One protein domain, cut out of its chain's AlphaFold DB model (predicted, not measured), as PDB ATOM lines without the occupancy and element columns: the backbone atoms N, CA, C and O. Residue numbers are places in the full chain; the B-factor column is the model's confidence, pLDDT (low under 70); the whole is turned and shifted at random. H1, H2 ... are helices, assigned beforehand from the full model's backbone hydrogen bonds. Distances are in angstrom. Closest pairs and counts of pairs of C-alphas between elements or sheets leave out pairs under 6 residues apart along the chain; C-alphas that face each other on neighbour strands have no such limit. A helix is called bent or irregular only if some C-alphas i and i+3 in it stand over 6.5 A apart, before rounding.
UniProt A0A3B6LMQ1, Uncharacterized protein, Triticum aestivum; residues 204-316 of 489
ATOM      1  N   ARG A 204     231.556 247.747 308.456       92.38
ATOM      2  CA  ARG A 204     232.411 248.721 307.768       92.38
ATOM      3  C   ARG A 204     233.114 249.643 308.763       92.38
ATOM      4  O   ARG A 204     234.316 249.868 308.644       92.38
ATOM      5  N   ARG A 205     232.412 250.105 309.805       92.44
ATOM      6  CA  ARG A 205     233.029 250.852 310.918       92.44
ATOM      7  C   ARG A 205     234.104 250.038 311.622       92.44
ATOM      8  O   ARG A 205     235.168 250.578 311.912       92.44
ATOM      9  N   LEU A 206     233.851 248.748 311.873       92.19
ATOM     10  CA  LEU A 206     234.867 247.863 312.444       92.19
ATOM     11  C   LEU A 206     236.081 247.769 311.522       92.19
ATOM     12  O   LEU A 206     237.202 247.904 311.991       92.19
ATOM     13  N   TYR A 207     235.854 247.566 310.225       91.94
ATOM     14  CA  TYR A 207     236.907 247.454 309.223       91.94
ATOM     15  C   TYR A 207     237.799 248.703 309.171       91.94
ATOM     16  O   TYR A 207     239.017 248.579 309.293       91.94
ATOM     17  N   HIS A 208     237.216 249.902 309.059       88.88
ATOM     18  CA  HIS A 208     237.990 251.148 309.064       88.88
ATOM     19  C   HIS A 208     238.707 251.376 310.391       88.88
ATOM     20  O   HIS A 208     239.863 251.782 310.387       88.88
ATOM     21  N   PHE A 209     238.077 251.028 311.516       87.56
ATOM     22  CA  PHE A 209     238.750 251.061 312.809       87.56
ATOM     23  C   PHE A 209     240.008 250.177 312.817       87.56
ATOM     24  O   PHE A 209     241.049 250.605 313.309       87.56
ATOM     25  N   GLU A 210     239.945 248.959 312.265       85.75
ATOM     26  CA  GLU A 210     241.123 248.084 312.189       85.75
ATOM     27  C   GLU A 210     242.207 248.636 311.261       85.75
ATOM     28  O   GLU A 210     243.397 248.472 311.533       85.75
ATOM     29  N   LEU A 211     241.800 249.272 310.163       85.00
ATOM     30  CA  LEU A 211     242.716 249.894 309.218       85.00
ATOM     31  C   LEU A 211     243.455 251.075 309.864       85.00
ATOM     32  O   LEU A 211     244.675 251.170 309.744       85.00
ATOM     33  N   ASP A 212     242.741 251.926 310.598       83.94
ATOM     34  CA  ASP A 212     243.321 253.048 311.340       83.94
ATOM     35  C   ASP A 212     244.244 252.550 312.464       83.94
ATOM     36  O   ASP A 212     245.358 253.050 312.635       83.94
ATOM     37  N   GLU A 213     243.817 251.514 313.200       82.25
ATOM     38  CA  GLU A 213     244.630 250.837 314.218       82.25
ATOM     39  C   GLU A 213     245.945 250.322 313.611       82.25
ATOM     40  O   GLU A 213     247.021 250.488 314.198       82.25
ATOM     41  N   ARG A 214     245.871 249.735 312.411       80.12
ATOM     42  CA  ARG A 214     247.028 249.227 311.675       80.12
ATOM     43  C   ARG A 214     247.974 250.346 311.252       80.12
ATOM     44  O   ARG A 214     249.169 250.253 311.517       80.12
ATOM     45  N   GLN A 215     247.456 251.411 310.648       83.00
ATOM     46  CA  GLN A 215     248.272 252.553 310.224       83.00
ATOM     47  C   GLN A 215     248.965 253.229 311.413       83.00
ATOM     48  O   GLN A 215     250.143 253.589 311.333       83.00
ATOM     49  N   TYR A 216     248.260 253.355 312.541       82.81
ATOM     50  CA  TYR A 216     248.838 253.860 313.781       82.81
ATOM     51  C   TYR A 216     250.001 252.981 314.257       82.81
ATOM     52  O   TYR A 216     251.073 253.498 314.589       82.81
ATOM     53  N   LEU A 217     249.821 251.655 314.253       79.88
ATOM     54  CA  LEU A 217     250.878 250.714 314.617       79.88
ATOM     55  C   LEU A 217     252.078 250.784 313.691       79.88
ATOM     56  O   LEU A 217     253.201 250.815 314.184       79.88
ATOM     57  N   ASP A 218     251.858 250.809 312.380       80.94
ATOM     58  CA  ASP A 218     252.940 250.842 311.400       80.94
ATOM     59  C   ASP A 218     253.757 252.138 311.548       80.94
ATOM     60  O   ASP A 218     254.991 252.103 311.536       80.94
ATOM     61  N   SER A 219     253.094 253.271 311.811       83.81
ATOM     62  CA  SER A 219     253.746 254.551 312.125       83.81
ATOM     63  C   SER A 219     254.557 254.493 313.423       83.81
ATOM     64  O   SER A 219     255.712 254.923 313.466       83.81
ATOM     65  N   LEU A 220     253.985 253.923 314.489       82.69
ATOM     66  CA  LEU A 220     254.663 253.767 315.775       82.69
ATOM     67  C   LEU A 220     255.867 252.818 315.672       82.69
ATOM     68  O   LEU A 220     256.949 253.143 316.159       82.69
ATOM     69  N   CYS A 221     255.701 251.677 315.003       80.69
ATOM     70  CA  CYS A 221     256.769 250.714 314.753       80.69
ATOM     71  C   CYS A 221     257.889 251.354 313.940       80.69
ATOM     72  O   CYS A 221     259.041 251.237 314.332       80.69
ATOM     73  N   SER A 222     257.565 252.103 312.883       82.12
ATOM     74  CA  SER A 222     258.561 252.795 312.054       82.12
ATOM     75  C   SER A 222     259.369 253.833 312.835       82.12
ATOM     76  O   SER A 222     260.541 254.051 312.537       82.12
ATOM     77  N   LYS A 223     258.772 254.487 313.842       83.81
ATOM     78  CA  LYS A 223     259.501 255.405 314.734       83.81
ATOM     79  C   LYS A 223     260.486 254.648 315.620       83.81
ATOM     80  O   LYS A 223     261.654 255.010 315.662       83.81
ATOM     81  N   ILE A 224     260.032 253.575 316.266       83.06
ATOM     82  CA  ILE A 224     260.856 252.793 317.196       83.06
ATOM     83  C   ILE A 224     261.935 251.987 316.453       83.06
ATOM     84  O   ILE A 224     263.057 251.879 316.932       83.06
ATOM     85  N   GLN A 225     261.643 251.470 315.256       81.19
ATOM     86  CA  GLN A 225     262.574 250.667 314.451       81.19
ATOM     87  C   GLN A 225     263.820 251.425 313.994       81.19
ATOM     88  O   GLN A 225     264.826 250.799 313.672       81.19
ATOM     89  N   LYS A 226     263.799 252.763 314.012       79.38
ATOM     90  CA  LYS A 226     265.000 253.572 313.761       79.38
ATOM     91  C   LYS A 226     266.073 253.381 314.830       79.38
ATOM     92  O   LYS A 226     267.243 253.622 314.555       79.38
ATOM     93  N   SER A 227     265.673 252.977 316.031       78.19
ATOM     94  CA  SER A 227     266.545 252.910 317.201       78.19
ATOM     95  C   SER A 227     266.557 251.531 317.870       78.19
ATOM     96  O   SER A 227     267.506 251.210 318.584       78.19
ATOM     97  N   VAL A 228     265.543 250.694 317.618       80.69
ATOM     98  CA  VAL A 228     265.384 249.368 318.224       80.69
ATOM     99  C   VAL A 228     264.820 248.361 317.226       80.69
ATOM    100  O   VAL A 228     263.715 248.533 316.714       80.69
ATOM    101  N   ASP A 229     265.511 247.238 317.028       78.62
ATOM    102  CA  ASP A 229     264.972 246.131 316.237       78.62
ATOM    103  C   ASP A 229     263.874 245.373 317.008       78.62
ATOM    104  O   ASP A 229     264.137 244.487 317.820       78.62
ATOM    105  N   LEU A 230     262.617 245.742 316.746       72.75
ATOM    106  CA  LEU A 230     261.421 245.045 317.238       72.75
ATOM    107  C   LEU A 230     260.752 244.179 316.162       72.75
ATOM    108  O   LEU A 230     259.613 243.751 316.349       72.75
ATOM    109  N   SER A 231     261.421 243.924 315.032       69.94
ATOM    110  CA  SER A 231     260.830 243.215 313.886       69.94
ATOM    111  C   SER A 231     260.282 241.827 314.245       69.94
ATOM    112  O   SER A 231     259.246 241.408 313.731       69.94
ATOM    113  N   SER A 232     260.926 241.142 315.194       67.62
ATOM    114  CA  SER A 232     260.504 239.832 315.707       67.62
ATOM    115  C   SER A 232     259.221 239.866 316.549       67.62
ATOM    116  O   SER A 232     258.576 238.833 316.717       67.62
ATOM    117  N   LEU A 233     258.826 241.034 317.069       66.12
ATOM    118  CA  LEU A 233     257.659 241.195 317.940       66.12
ATOM    119  C   LEU A 233     256.437 241.762 317.219       66.12
ATOM    120  O   LEU A 233     255.331 241.625 317.719       66.12
ATOM    121  N   THR A 234     256.591 242.426 316.077       67.12
ATOM    122  CA  THR A 234     255.505 243.236 315.493       67.12
ATOM    123  C   THR A 234     254.692 242.524 314.421       67.12
ATOM    124  O   THR A 234     253.630 243.015 314.045       67.12
ATOM    125  N   LYS A 235     255.164 241.373 313.928       64.12
ATOM    126  CA  LYS A 235     254.655 240.787 312.684       64.12
ATOM    127  C   LYS A 235     253.164 240.414 312.752       64.12
ATOM    128  O   LYS A 235     252.464 240.690 311.796       64.12
ATOM    129  N   ASP A 236     252.642 239.979 313.904       68.44
ATOM    130  CA  ASP A 236     251.228 239.565 314.048       68.44
ATOM    131  C   ASP A 236     250.531 240.151 315.296       68.44
ATOM    132  O   ASP A 236     249.636 239.544 315.891       68.44
ATOM    133  N   TRP A 237     250.979 241.311 315.781       79.31
ATOM    134  CA  TRP A 237     250.512 241.852 317.064       79.31
ATOM    135  C   TRP A 237     249.459 242.943 316.923       79.31
ATOM    136  O   TRP A 237     249.638 243.906 316.185       79.31
ATOM    137  N   SER A 238     248.389 242.832 317.717       77.81
ATOM    138  CA  SER A 238     247.401 243.905 317.865       77.81
ATOM    139  C   SER A 238     248.016 245.140 318.506       77.81
ATOM    140  O   SER A 238     249.024 245.041 319.217       77.81
ATOM    141  N   SER A 239     247.376 246.301 318.329       80.94
ATOM    142  CA  SER A 239     247.928 247.546 318.874       80.94
ATOM    143  C   SER A 239     247.998 247.490 320.384       80.94
ATOM    144  O   SER A 239     249.008 247.855 320.982       80.94
ATOM    145  N   LEU A 240     246.965 246.916 320.998       84.56
ATOM    146  CA  LEU A 240     246.901 246.696 322.429       84.56
ATOM    147  C   LEU A 240     247.999 245.742 322.907       84.56
ATOM    148  O   LEU A 240     248.615 246.002 323.941       84.56
ATOM    149  N   LYS A 241     248.297 244.669 322.162       86.19
ATOM    150  CA  LYS A 241     249.391 243.750 322.501       86.19
ATOM    151  C   LYS A 241     250.746 244.441 322.430       86.19
ATOM    152  O   LYS A 241     251.521 244.351 323.383       86.19
ATOM    153  N   PHE A 242     250.982 245.197 321.364       86.75
ATOM    154  CA  PHE A 242     252.203 245.968 321.179       86.75
ATOM    155  C   PHE A 242     252.383 247.053 322.248       86.75
ATOM    156  O   PHE A 242     253.408 247.089 322.927       86.75
ATOM    157  N   ALA A 243     251.361 247.871 322.498       88.00
ATOM    158  CA  ALA A 243     251.396 248.904 323.527       88.00
ATOM    159  C   ALA A 243     251.581 248.314 324.936       88.00
ATOM    160  O   ALA A 243     252.329 248.858 325.752       88.00
ATOM    161  N   THR A 244     250.952 247.167 325.224       88.50
ATOM    162  CA  THR A 244     251.141 246.442 326.492       88.50
ATOM    163  C   THR A 244     252.576 245.948 326.640       88.50
ATOM    164  O   THR A 244     253.153 246.078 327.718       88.50
ATOM    165  N   ALA A 245     253.173 245.414 325.573       88.88
ATOM    166  CA  ALA A 245     254.560 244.970 325.578       88.88
ATOM    167  C   ALA A 245     255.539 246.133 325.772       88.88
ATOM    168  O   ALA A 245     256.440 246.015 326.598       88.88
ATOM    169  N   LEU A 246     255.333 247.266 325.092       89.31
ATOM    170  CA  LEU A 246     256.140 248.475 325.284       89.31
ATOM    171  C   LEU A 246     256.044 248.980 326.725       89.31
ATOM    172  O   LEU A 246     257.065 249.217 327.374       89.31
ATOM    173  N   LYS A 247     254.824 249.073 327.269       91.00
ATOM    174  CA  LYS A 247     254.619 249.454 328.670       91.00
ATOM    175  C   LYS A 247     255.272 248.462 329.620       91.00
ATOM    176  O   LYS A 247     255.880 248.886 330.594       91.00
ATOM    177  N   PHE A 248     255.212 247.165 329.339       89.88
ATOM    178  CA  PHE A 248     255.887 246.164 330.155       89.88
ATOM    179  C   PHE A 248     257.411 246.259 330.060       89.88
ATOM    180  O   PHE A 248     258.096 246.105 331.072       89.88
ATOM    181  N   LEU A 249     257.958 246.537 328.879       88.62
ATOM    182  CA  LEU A 249     259.389 246.727 328.663       88.62
ATOM    183  C   LEU A 249     259.890 247.909 329.500       88.62
ATOM    184  O   LEU A 249     260.832 247.749 330.279       88.62
ATOM    185  N   VAL A 250     259.200 249.048 329.429       89.88
ATOM    186  CA  VAL A 250     259.631 250.308 330.044       89.88
ATOM    187  C   VAL A 250     259.199 250.451 331.513       89.88
ATOM    188  O   VAL A 250     259.998 250.837 332.369       89.88
ATOM    189  N   TYR A 251     257.975 250.061 331.860       88.69
ATOM    190  CA  TYR A 251     257.364 250.217 333.188       88.69
ATOM    191  C   TYR A 251     256.775 248.894 333.729       88.69
ATOM    192  O   TYR A 251     255.574 248.798 333.985       88.69
ATOM    193  N   PRO A 252     257.600 247.858 333.986       82.25
ATOM    194  CA  PRO A 252     257.138 246.533 334.429       82.25
ATOM    195  C   PRO A 252     256.227 246.513 335.652       82.25
ATOM    196  O   PRO A 252     255.376 245.635 335.767       82.25
ATOM    197  N   ARG A 253     256.493 247.417 336.599       81.00
ATOM    198  CA  ARG A 253     255.878 247.436 337.930       81.00
ATOM    199  C   ARG A 253     254.667 248.362 338.014       81.00
ATOM    200  O   ARG A 253     254.005 248.379 339.044       81.00
ATOM    201  N   GLN A 254     254.378 249.130 336.962       80.81
ATOM    202  CA  GLN A 254     253.183 249.965 336.951       80.81
ATOM    203  C   GLN A 254     251.924 249.121 336.783       80.81
ATOM    204  O   GLN A 254     251.926 248.079 336.126       80.81
ATOM    205  N   SER A 255     250.831 249.612 337.360       77.56
ATOM    206  CA  SER A 255     249.517 249.016 337.188       77.56
ATOM    207  C   SER A 255     249.069 249.104 335.729       77.56
ATOM    208  O   SER A 255     249.383 250.038 334.983       77.56
ATOM    209  N   TYR A 256     248.322 248.090 335.310       78.38
ATOM    210  CA  TYR A 256     247.675 248.047 334.011       78.38
ATOM    211  C   TYR A 256     246.207 248.309 334.259       78.38
ATOM    212  O   TYR A 256     245.569 247.561 334.995       78.38
ATOM    213  N   GLU A 257     245.699 249.381 333.662       67.88
ATOM    214  CA  GLU A 257     244.314 249.810 333.859       67.88
ATOM    215  C   GLU A 257     243.320 248.744 333.397       67.88
ATOM    216  O   GLU A 257     242.185 248.739 333.863       67.88
ATOM    217  N   VAL A 258     243.741 247.838 332.499       67.50
ATOM    218  CA  VAL A 258     242.786 246.956 331.838       67.50
ATOM    219  C   VAL A 258     243.186 245.486 331.760       67.50
ATOM    220  O   VAL A 258     242.516 244.661 332.378       67.50
ATOM    221  N   TRP A 259     244.286 245.121 331.099       68.31
ATOM    222  CA  TRP A 259     244.789 243.742 331.151       68.31
ATOM    223  C   TRP A 259     246.222 243.697 331.643       68.31
ATOM    224  O   TRP A 259     247.094 244.427 331.173       68.31
ATOM    225  N   LYS A 260     246.481 242.766 332.561       78.75
ATOM    226  CA  LYS A 260     247.850 242.418 332.929       78.75
ATOM    227  C   LYS A 260     248.555 241.818 331.706       78.75
ATOM    228  O   LYS A 260     247.930 241.029 330.992       78.75
ATOM    229  N   PRO A 261     249.857 242.085 331.507       80.19
ATOM    230  CA  PRO A 261     250.616 241.531 330.390       80.19
ATOM    231  C   PRO A 261     250.500 240.008 330.276       80.19
ATOM    232  O   PRO A 261     250.416 239.485 329.175       80.19
ATOM    233  N   SER A 262     250.375 239.295 331.399       77.44
ATOM    234  CA  SER A 262     250.199 237.837 331.452       77.44
ATOM    235  C   SER A 262     248.902 237.305 330.824       77.44
ATOM    236  O   SER A 262     248.755 236.097 330.670       77.44
ATOM    237  N   LYS A 263     247.926 238.173 330.530       80.56
ATOM    238  CA  LYS A 263     246.675 237.816 329.841       80.56
ATOM    239  C   LYS A 263     246.724 238.095 328.336       80.56
ATOM    240  O   LYS A 263     245.867 237.595 327.620       80.56
ATOM    241  N   ILE A 264     247.693 238.887 327.880       80.94
ATOM    242  CA  ILE A 264     247.829 239.330 326.486       80.94
ATOM    243  C   ILE A 264     249.042 238.676 325.811       80.94
ATOM    244  O   ILE A 264     248.990 238.302 324.641       80.94
ATOM    245  N   LEU A 265     250.147 238.558 326.543       83.62
ATOM    246  CA  LEU A 265     251.408 238.005 326.073       83.62
ATOM    247  C   LEU A 265     251.488 236.523 326.428       83.62
ATOM    248  O   LEU A 265     251.145 236.116 327.542       83.62
ATOM    249  N   SER A 266     251.992 235.720 325.499       85.00
ATOM    250  CA  SER A 266     252.384 234.344 325.788       85.00
ATOM    251  C   SER A 266     253.608 234.306 326.710       85.00
ATOM    252  O   SER A 266     254.358 235.277 326.832       85.00
ATOM    253  N   ALA A 267     253.849 233.155 327.341       85.44
ATOM    254  CA  ALA A 267     255.009 232.970 328.214       85.44
ATOM    255  C   ALA A 267     256.340 233.216 327.480       85.44
ATOM    256  O   ALA A 267     257.231 233.860 328.028       85.44
ATOM    257  N   SER A 268     256.450 232.756 326.228       85.12
ATOM    258  CA  SER A 268     257.644 232.964 325.397       85.12
ATOM    259  C   SER A 268     257.891 234.446 325.100       85.12
ATOM    260  O   SER A 268     258.985 234.950 325.336       85.12
ATOM    261  N   GLU A 269     256.848 235.180 324.701       86.69
ATOM    262  CA  GLU A 269     256.925 236.619 324.429       86.69
ATOM    263  C   GLU A 269     257.311 237.400 325.685       86.69
ATOM    264  O   GLU A 269     258.124 238.320 325.630       86.69
ATOM    265  N   PHE A 270     256.777 237.001 326.840       84.44
ATOM    266  CA  PHE A 270     257.097 237.624 328.118       84.44
ATOM    267  C   PHE A 270     258.584 237.488 328.480       84.44
ATOM    268  O   PHE A 270     259.196 238.456 328.942       84.44
ATOM    269  N   VAL A 271     259.180 236.311 328.252       85.19
ATOM    270  CA  VAL A 271     260.616 236.072 328.468       85.19
ATOM    271  C   VAL A 271     261.454 236.916 327.508       85.19
ATOM    272  O   VAL A 271     262.366 237.612 327.962       85.19
ATOM    273  N   SER A 272     261.101 236.935 326.219       85.31
ATOM    274  CA  SER A 272     261.803 237.732 325.207       85.31
ATOM    275  C   SER A 272     261.788 239.226 325.547       85.31
ATOM    276  O   SER A 272     262.840 239.860 325.596       85.31
ATOM    277  N   ILE A 273     260.621 239.793 325.879       85.56
ATOM    278  CA  ILE A 273     260.503 241.215 326.251       85.56
ATOM    279  C   ILE A 273     261.304 241.530 327.518       85.56
ATOM    280  O   ILE A 273     261.918 242.593 327.627       85.56
ATOM    281  N   LYS A 274     261.325 240.612 328.493       84.69
ATOM    282  CA  LYS A 274     262.097 240.799 329.725       84.69
ATOM    283  C   LYS A 274     263.602 240.851 329.447       84.69
ATOM    284  O   LYS A 274     264.276 241.666 330.070       84.69
ATOM    285  N   SER A 275     264.105 240.026 328.529       85.31
ATOM    286  CA  SER A 275     265.507 240.056 328.092       85.31
ATOM    287  C   SER A 275     265.841 241.364 327.365       85.31
ATOM    288  O   SER A 275     266.808 242.033 327.721       85.31
ATOM    289  N   MET A 276     264.971 241.800 326.450       84.44
ATOM    290  CA  MET A 276     265.119 243.051 325.695       84.44
ATOM    291  C   MET A 276     265.104 244.320 326.556       84.44
ATOM    292  O   MET A 276     265.640 245.352 326.154       84.44
ATOM    293  N   ARG A 277     264.511 244.270 327.757       84.94
ATOM    294  CA  ARG A 277     264.405 245.433 328.649       84.94
ATOM    295  C   ARG A 277     265.754 246.085 328.932       84.94
ATOM    296  O   ARG A 277     265.827 247.307 328.921       84.94
ATOM    297  N   GLN A 278     266.784 245.300 329.242       81.38
ATOM    298  CA  GLN A 278     268.086 245.866 329.613       81.38
ATOM    299  C   GLN A 278     268.719 246.641 328.457       81.38
ATOM    300  O   GLN A 278     269.415 247.620 328.691       81.38
ATOM    301  N   GLN A 279     268.434 246.225 327.224       84.12
ATOM    302  CA  GLN A 279     269.030 246.789 326.025       84.12
ATOM    303  C   GLN A 279     268.279 248.021 325.510       84.12
ATOM    304  O   GLN A 279     268.907 248.988 325.099       84.12
ATOM    305  N   TYR A 280     266.942 247.997 325.525       87.19
ATOM    306  CA  TYR A 280     266.141 248.954 324.751       87.19
ATOM    307  C   TYR A 280     265.307 249.928 325.581       87.19
ATOM    308  O   TYR A 280     264.689 250.831 325.022       87.19
ATOM    309  N   ARG A 281     265.262 249.767 326.909       88.38
ATOM    310  CA  ARG A 281     264.411 250.582 327.789       88.38
ATOM    311  C   ARG A 281     264.644 252.082 327.615       88.38
ATOM    312  O   ARG A 281     263.679 252.799 327.370       88.38
ATOM    313  N   GLU A 282     265.886 252.535 327.753       88.06
ATOM    314  CA  GLU A 282     266.213 253.967 327.739       88.06
ATOM    315  C   GLU A 282     265.999 254.575 326.347       88.06
ATOM    316  O   GLU A 282     265.415 255.645 326.218       88.06
ATOM    317  N   THR A 283     266.353 253.833 325.296       88.19
ATOM    318  CA  THR A 283     266.116 254.228 323.902       88.19
ATOM    319  C   THR A 283     264.627 254.382 323.588       88.19
ATOM    320  O   THR A 283     264.211 255.356 322.970       88.19
ATOM    321  N   ILE A 284     263.782 253.452 324.042       87.75
ATOM    322  CA  ILE A 284     262.330 253.558 323.837       87.75
ATOM    323  C   ILE A 284     261.759 254.736 324.639       87.75
ATOM    324  O   ILE A 284     260.892 255.445 324.131       87.75
ATOM    325  N   MET A 285     262.248 254.968 325.865       88.06
ATOM    326  CA  MET A 285     261.839 256.113 326.689       88.06
ATOM    327  C   MET A 285     262.167 257.462 326.038       88.06
ATOM    328  O   MET A 285     261.377 258.392 326.185       88.06
ATOM    329  N   SER A 286     263.296 257.579 325.329       88.19
ATOM    330  CA  SER A 286     263.675 258.823 324.648       88.19
ATOM    331  C   SER A 286     262.889 259.079 323.361       88.19
ATOM    332  O   SER A 286     262.690 260.232 322.993       88.19
ATOM    333  N   GLU A 287     262.436 258.027 322.680       86.69
ATOM    334  CA  GLU A 287     261.748 258.141 321.387       86.69
ATOM    335  C   GLU A 287     260.239 258.364 321.524       86.69
ATOM    336  O   GLU A 287     259.630 259.081 320.727       86.69
ATOM    337  N   ILE A 288     259.601 257.723 322.511       88.88
ATOM    338  CA  ILE A 288     258.141 257.719 322.625       88.88
ATOM    339  C   ILE A 288     257.646 257.830 324.065       88.88
ATOM    340  O   ILE A 288     258.167 257.229 325.003       88.88
ATOM    341  N   ASN A 289     256.514 258.515 324.230       91.12
ATOM    342  CA  ASN A 289     255.769 258.487 325.483       91.12
ATOM    343  C   ASN A 289     254.933 257.198 325.577       91.12
ATOM    344  O   ASN A 289     253.753 257.169 325.222       91.12
ATOM    345  N   VAL A 290     255.554 256.125 326.072       90.31
ATOM    346  CA  VAL A 290     254.936 254.791 326.197       90.31
ATOM    347  C   VAL A 290     253.643 254.803 327.016       90.31
ATOM    348  O   VAL A 290     252.716 254.052 326.713       90.31
ATOM    349  N   LEU A 291     253.553 255.646 328.049       89.94
ATOM    350  CA  LEU A 291     252.347 255.728 328.876       89.94
ATOM    351  C   LEU A 291     251.186 256.368 328.121       89.94
ATOM    352  O   LEU A 291     250.069 255.868 328.239       89.94
ATOM    353  N   SER A 292     251.448 257.419 327.337       90.00
ATOM    354  CA  SER A 292     250.442 258.012 326.446       90.00
ATOM    355  C   SER A 292     249.966 256.982 325.431       90.00
ATOM    356  O   SER A 292     248.782 256.681 325.394       90.00
ATOM    357  N   VAL A 293     250.897 256.338 324.715       89.38
ATOM    358  CA  VAL A 293     250.581 255.304 323.716       89.38
ATOM    359  C   VAL A 293     249.701 254.205 324.313       89.38
ATOM    360  O   VAL A 293     248.679 253.848 323.736       89.38
ATOM    361  N   TYR A 294     250.059 253.680 325.489       89.06
ATOM    362  CA  TYR A 294     249.261 252.646 326.145       89.06
ATOM    363  C   TYR A 294     247.861 253.135 326.521       89.06
ATOM    364  O   TYR A 294     246.902 252.385 326.340       89.06
ATOM    365  N   LYS A 295     247.730 254.357 327.050       87.50
ATOM    366  CA  LYS A 295     246.429 254.934 327.417       87.50
ATOM    367  C   LYS A 295     245.553 255.155 326.190       87.50
ATOM    368  O   LYS A 295     244.410 254.710 326.197       87.50
ATOM    369  N   ASP A 296     246.110 255.751 325.140       85.19
ATOM    370  CA  ASP A 296     245.406 256.051 323.893       85.19
ATOM    371  C   ASP A 296     244.907 254.760 323.233       85.19
ATOM    372  O   ASP A 296     243.718 254.608 322.952       85.19
ATOM    373  N   VAL A 297     245.794 253.772 323.077       85.38
ATOM    374  CA  VAL A 297     245.450 252.463 322.506       85.38
ATOM    375  C   VAL A 297     244.440 251.716 323.373       85.38
ATOM    376  O   VAL A 297     243.495 251.129 322.845       85.38
ATOM    377  N   SER A 298     244.607 251.734 324.698       83.00
ATOM    378  CA  SER A 298     243.649 251.098 325.603       83.00
ATOM    379  C   SER A 298     242.272 251.735 325.437       83.00
ATOM    380  O   SER A 298     241.313 251.024 325.147       83.00
ATOM    381  N   ALA A 299     242.165 253.061 325.544       81.50
ATOM    382  CA  ALA A 299     240.898 253.772 325.393       81.50
ATOM    383  C   ALA A 299     240.216 253.442 324.055       81.50
ATOM    384  O   ALA A 299     239.051 253.051 324.042       81.50
ATOM    385  N   LEU A 300     240.959 253.482 322.944       77.38
ATOM    386  CA  LEU A 300     240.441 253.127 321.620       77.38
ATOM    387  C   LEU A 300     239.914 251.687 321.560       77.38
ATOM    388  O   LEU A 300     238.822 251.445 321.041       77.38
ATOM    389  N   TYR A 301     240.663 250.732 322.113       78.88
ATOM    390  CA  TYR A 301     240.291 249.321 322.079       78.88
ATOM    391  C   TYR A 301     239.045 249.030 322.935       78.88
ATOM    392  O   TYR A 301     238.167 248.278 322.511       78.88
ATOM    393  N   TYR A 302     238.930 249.634 324.123       70.06
ATOM    394  CA  TYR A 302     237.798 249.385 325.025       70.06
ATOM    395  C   TYR A 302     236.541 250.145 324.656       70.06
ATOM    396  O   TYR A 302     235.449 249.595 324.781       70.06
ATOM    397  N   GLU A 303     236.678 251.401 324.247       73.25
ATOM    398  CA  GLU A 303     235.512 252.236 323.997       73.25
ATOM    399  C   GLU A 303     234.917 251.938 322.632       73.25
ATOM    400  O   GLU A 303     233.709 251.774 322.534       73.25
ATOM    401  N   LYS A 304     235.749 251.806 321.595       82.56
ATOM    402  CA  LYS A 304     235.251 251.753 320.216       82.56
ATOM    403  C   LYS A 304     235.140 250.329 319.686       82.56
ATOM    404  O   LYS A 304     234.068 249.930 319.246       82.56
ATOM    405  N   ARG A 305     236.206 249.523 319.759       86.38
ATOM    406  CA  ARG A 305     236.208 248.173 319.155       86.38
ATOM    407  C   ARG A 305     235.174 247.247 319.795       86.38
ATOM    408  O   ARG A 305     234.446 246.551 319.090       86.38
ATOM    409  N   LEU A 306     235.107 247.236 321.130       83.31
ATOM    410  CA  LEU A 306     234.136 246.416 321.860       83.31
ATOM    411  C   LEU A 306     232.699 246.884 321.644       83.31
ATOM    412  O   LEU A 306     231.818 246.036 321.544       83.31
ATOM    413  N   GLU A 307     232.462 248.196 321.558       88.00
ATOM    414  CA  GLU A 307     231.133 248.732 321.251       88.00
ATOM    415  C   GLU A 307     230.683 248.282 319.860       88.00
ATOM    416  O   GLU A 307     229.617 247.691 319.735       88.00
ATOM    417  N   ILE A 308     231.538 248.429 318.844       91.38
ATOM    418  CA  ILE A 308     231.210 248.016 317.474       91.38
ATOM    419  C   ILE A 308     230.944 246.503 317.399       91.38
ATOM    420  O   ILE A 308     229.965 246.069 316.796       91.38
ATOM    421  N   LEU A 309     231.777 245.673 318.041       90.06
ATOM    422  CA  LEU A 309     231.564 244.220 318.084       90.06
ATOM    423  C   LEU A 309     230.280 243.834 318.832       90.06
ATOM    424  O   LEU A 309     229.607 242.879 318.439       90.06
ATOM    425  N   ALA A 310     229.940 244.554 319.903       88.44
ATOM    426  CA  ALA A 310     228.695 244.351 320.632       88.44
ATOM    427  C   ALA A 310     227.480 244.744 319.783       88.44
ATOM    428  O   ALA A 310     226.505 243.996 319.760       88.44
ATOM    429  N   ASP A 311     227.560 245.850 319.043       91.75
ATOM    430  CA  ASP A 311     226.504 246.299 318.136       91.75
ATOM    431  C   ASP A 311     226.275 245.267 317.015       91.75
ATOM    432  O   ASP A 311     225.138 244.850 316.796       91.75
ATOM    433  N   ILE A 312     227.336 244.730 316.391       91.50
ATOM    434  CA  ILE A 312     227.217 243.625 315.414       91.50
ATOM    435  C   ILE A 312     226.527 242.406 316.044       91.50
ATOM    436  O   ILE A 312     225.631 241.811 315.446       91.50
ATOM    437  N   ASN A 313     226.918 242.037 317.266       89.69
ATOM    438  CA  ASN A 313     226.336 240.900 317.975       89.69
ATOM    439  C   ASN A 313     224.848 241.098 318.322       89.69
ATOM    440  O   ASN A 313     224.103 240.124 318.409       89.69
ATOM    441  N   LEU A 314     224.406 242.341 318.538       90.38
ATOM    442  CA  LEU A 314     222.997 242.664 318.777       90.38
ATOM    443  C   LEU A 314     222.164 242.614 317.495       90.38
ATOM    444  O   LEU A 314     220.992 242.249 317.562       90.38
ATOM    445  N   LEU A 315     222.768 242.954 316.355       88.50
ATOM    446  CA  LEU A 315     222.110 242.954 315.051       88.50
ATOM    447  C   LEU A 315     221.949 241.546 314.454       88.50
ATOM    448  O   LEU A 315     221.062 241.335 313.630       88.50
ATOM    449  N   LEU A 316     222.786 240.582 314.850       85.81
ATOM    450  CA  LEU A 316     222.744 239.221 314.311       85.81
ATOM    451  C   LEU A 316     221.735 238.313 315.044       85.81
ATOM    452  O   LEU A 316     221.732 238.272 316.278       85.81
TER     453      LEU A 316
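Overview. This is residues 204 to 316 of the 489 residues of an uncharacterized protein of Triticum aestivum (UniProt A0A3B6LMQ1). Two long helices, H1 and H6, run side by side in opposite ways and make the long axis; H3 packs on H6 near the middle, and the kinked H5 crosses one end. The short H2 and H4 lie at the sides of H3. The printed part has 113 residues with six named helices, H1 to H6 in chain order, and no named strand: all helix. It is compact, with a radius of gyration of the C-alphas of 14.7 A, yet elongated, spanning 48 by 26 by 24 A.

Along the chain. H1, residues 204 to 225, starts at C-alpha 204 (232.411, 248.721, 307.768) and is 31.0 A long. H2 is residues 231 to 234, H3 239 to 250, 16.4 A, and H4 261 to 264. H5, residues 267 to 287, 26.9 A, is irregular: C-alphas 279 and 282 are 7.9 A apart, with a kink of 79 degrees near residue 280. H6, residues 290 to 315, 36.6 A, ends at C-alpha 315 (222.110, 242.954, 315.051); it is neither bent nor irregular, but only just: C-alphas 303 and 306 are 6.4 A apart.

Arrangement. H3 is the hub, touching four helices. It touches residues 290 to 301 of H6 at a shallow tilt of 25 degrees, opposite ways; the closest C-alphas, Ala 243 and Tyr 294, are 5.0 A apart. With H1 they form a bundle, three helices side by side. H1 and H6 touch, closest C-alphas Leu 206 and Ile 308, 6.2 A. H3 and H5 are about perpendicular at 74 degrees and touch, closest C-alphas Leu 249 and Arg 277, 5.2 A. H4 touches H3, closest C-alphas Lys 241 and Ile 264, 6.2 A. H2 is close to H3 but not clearly touching, closest C-alphas Thr 234 and Phe 242, 7.1 A. Every O i to N i+4 pair is within hydrogen-bond range in H1 and H3, 13 of 17 in H5 and 19 of 22 in H6; H2 and H4 are too short for such a pair.

Size, cuts and confidence. The C-alphas of Gln 279 and Leu 316, the two farthest apart, are 48.3 A apart. The printed part has no cut and no long link. Mean pLDDT of the printed part is 83.5; residues 231 to 236 and 257 to 259 are under 70.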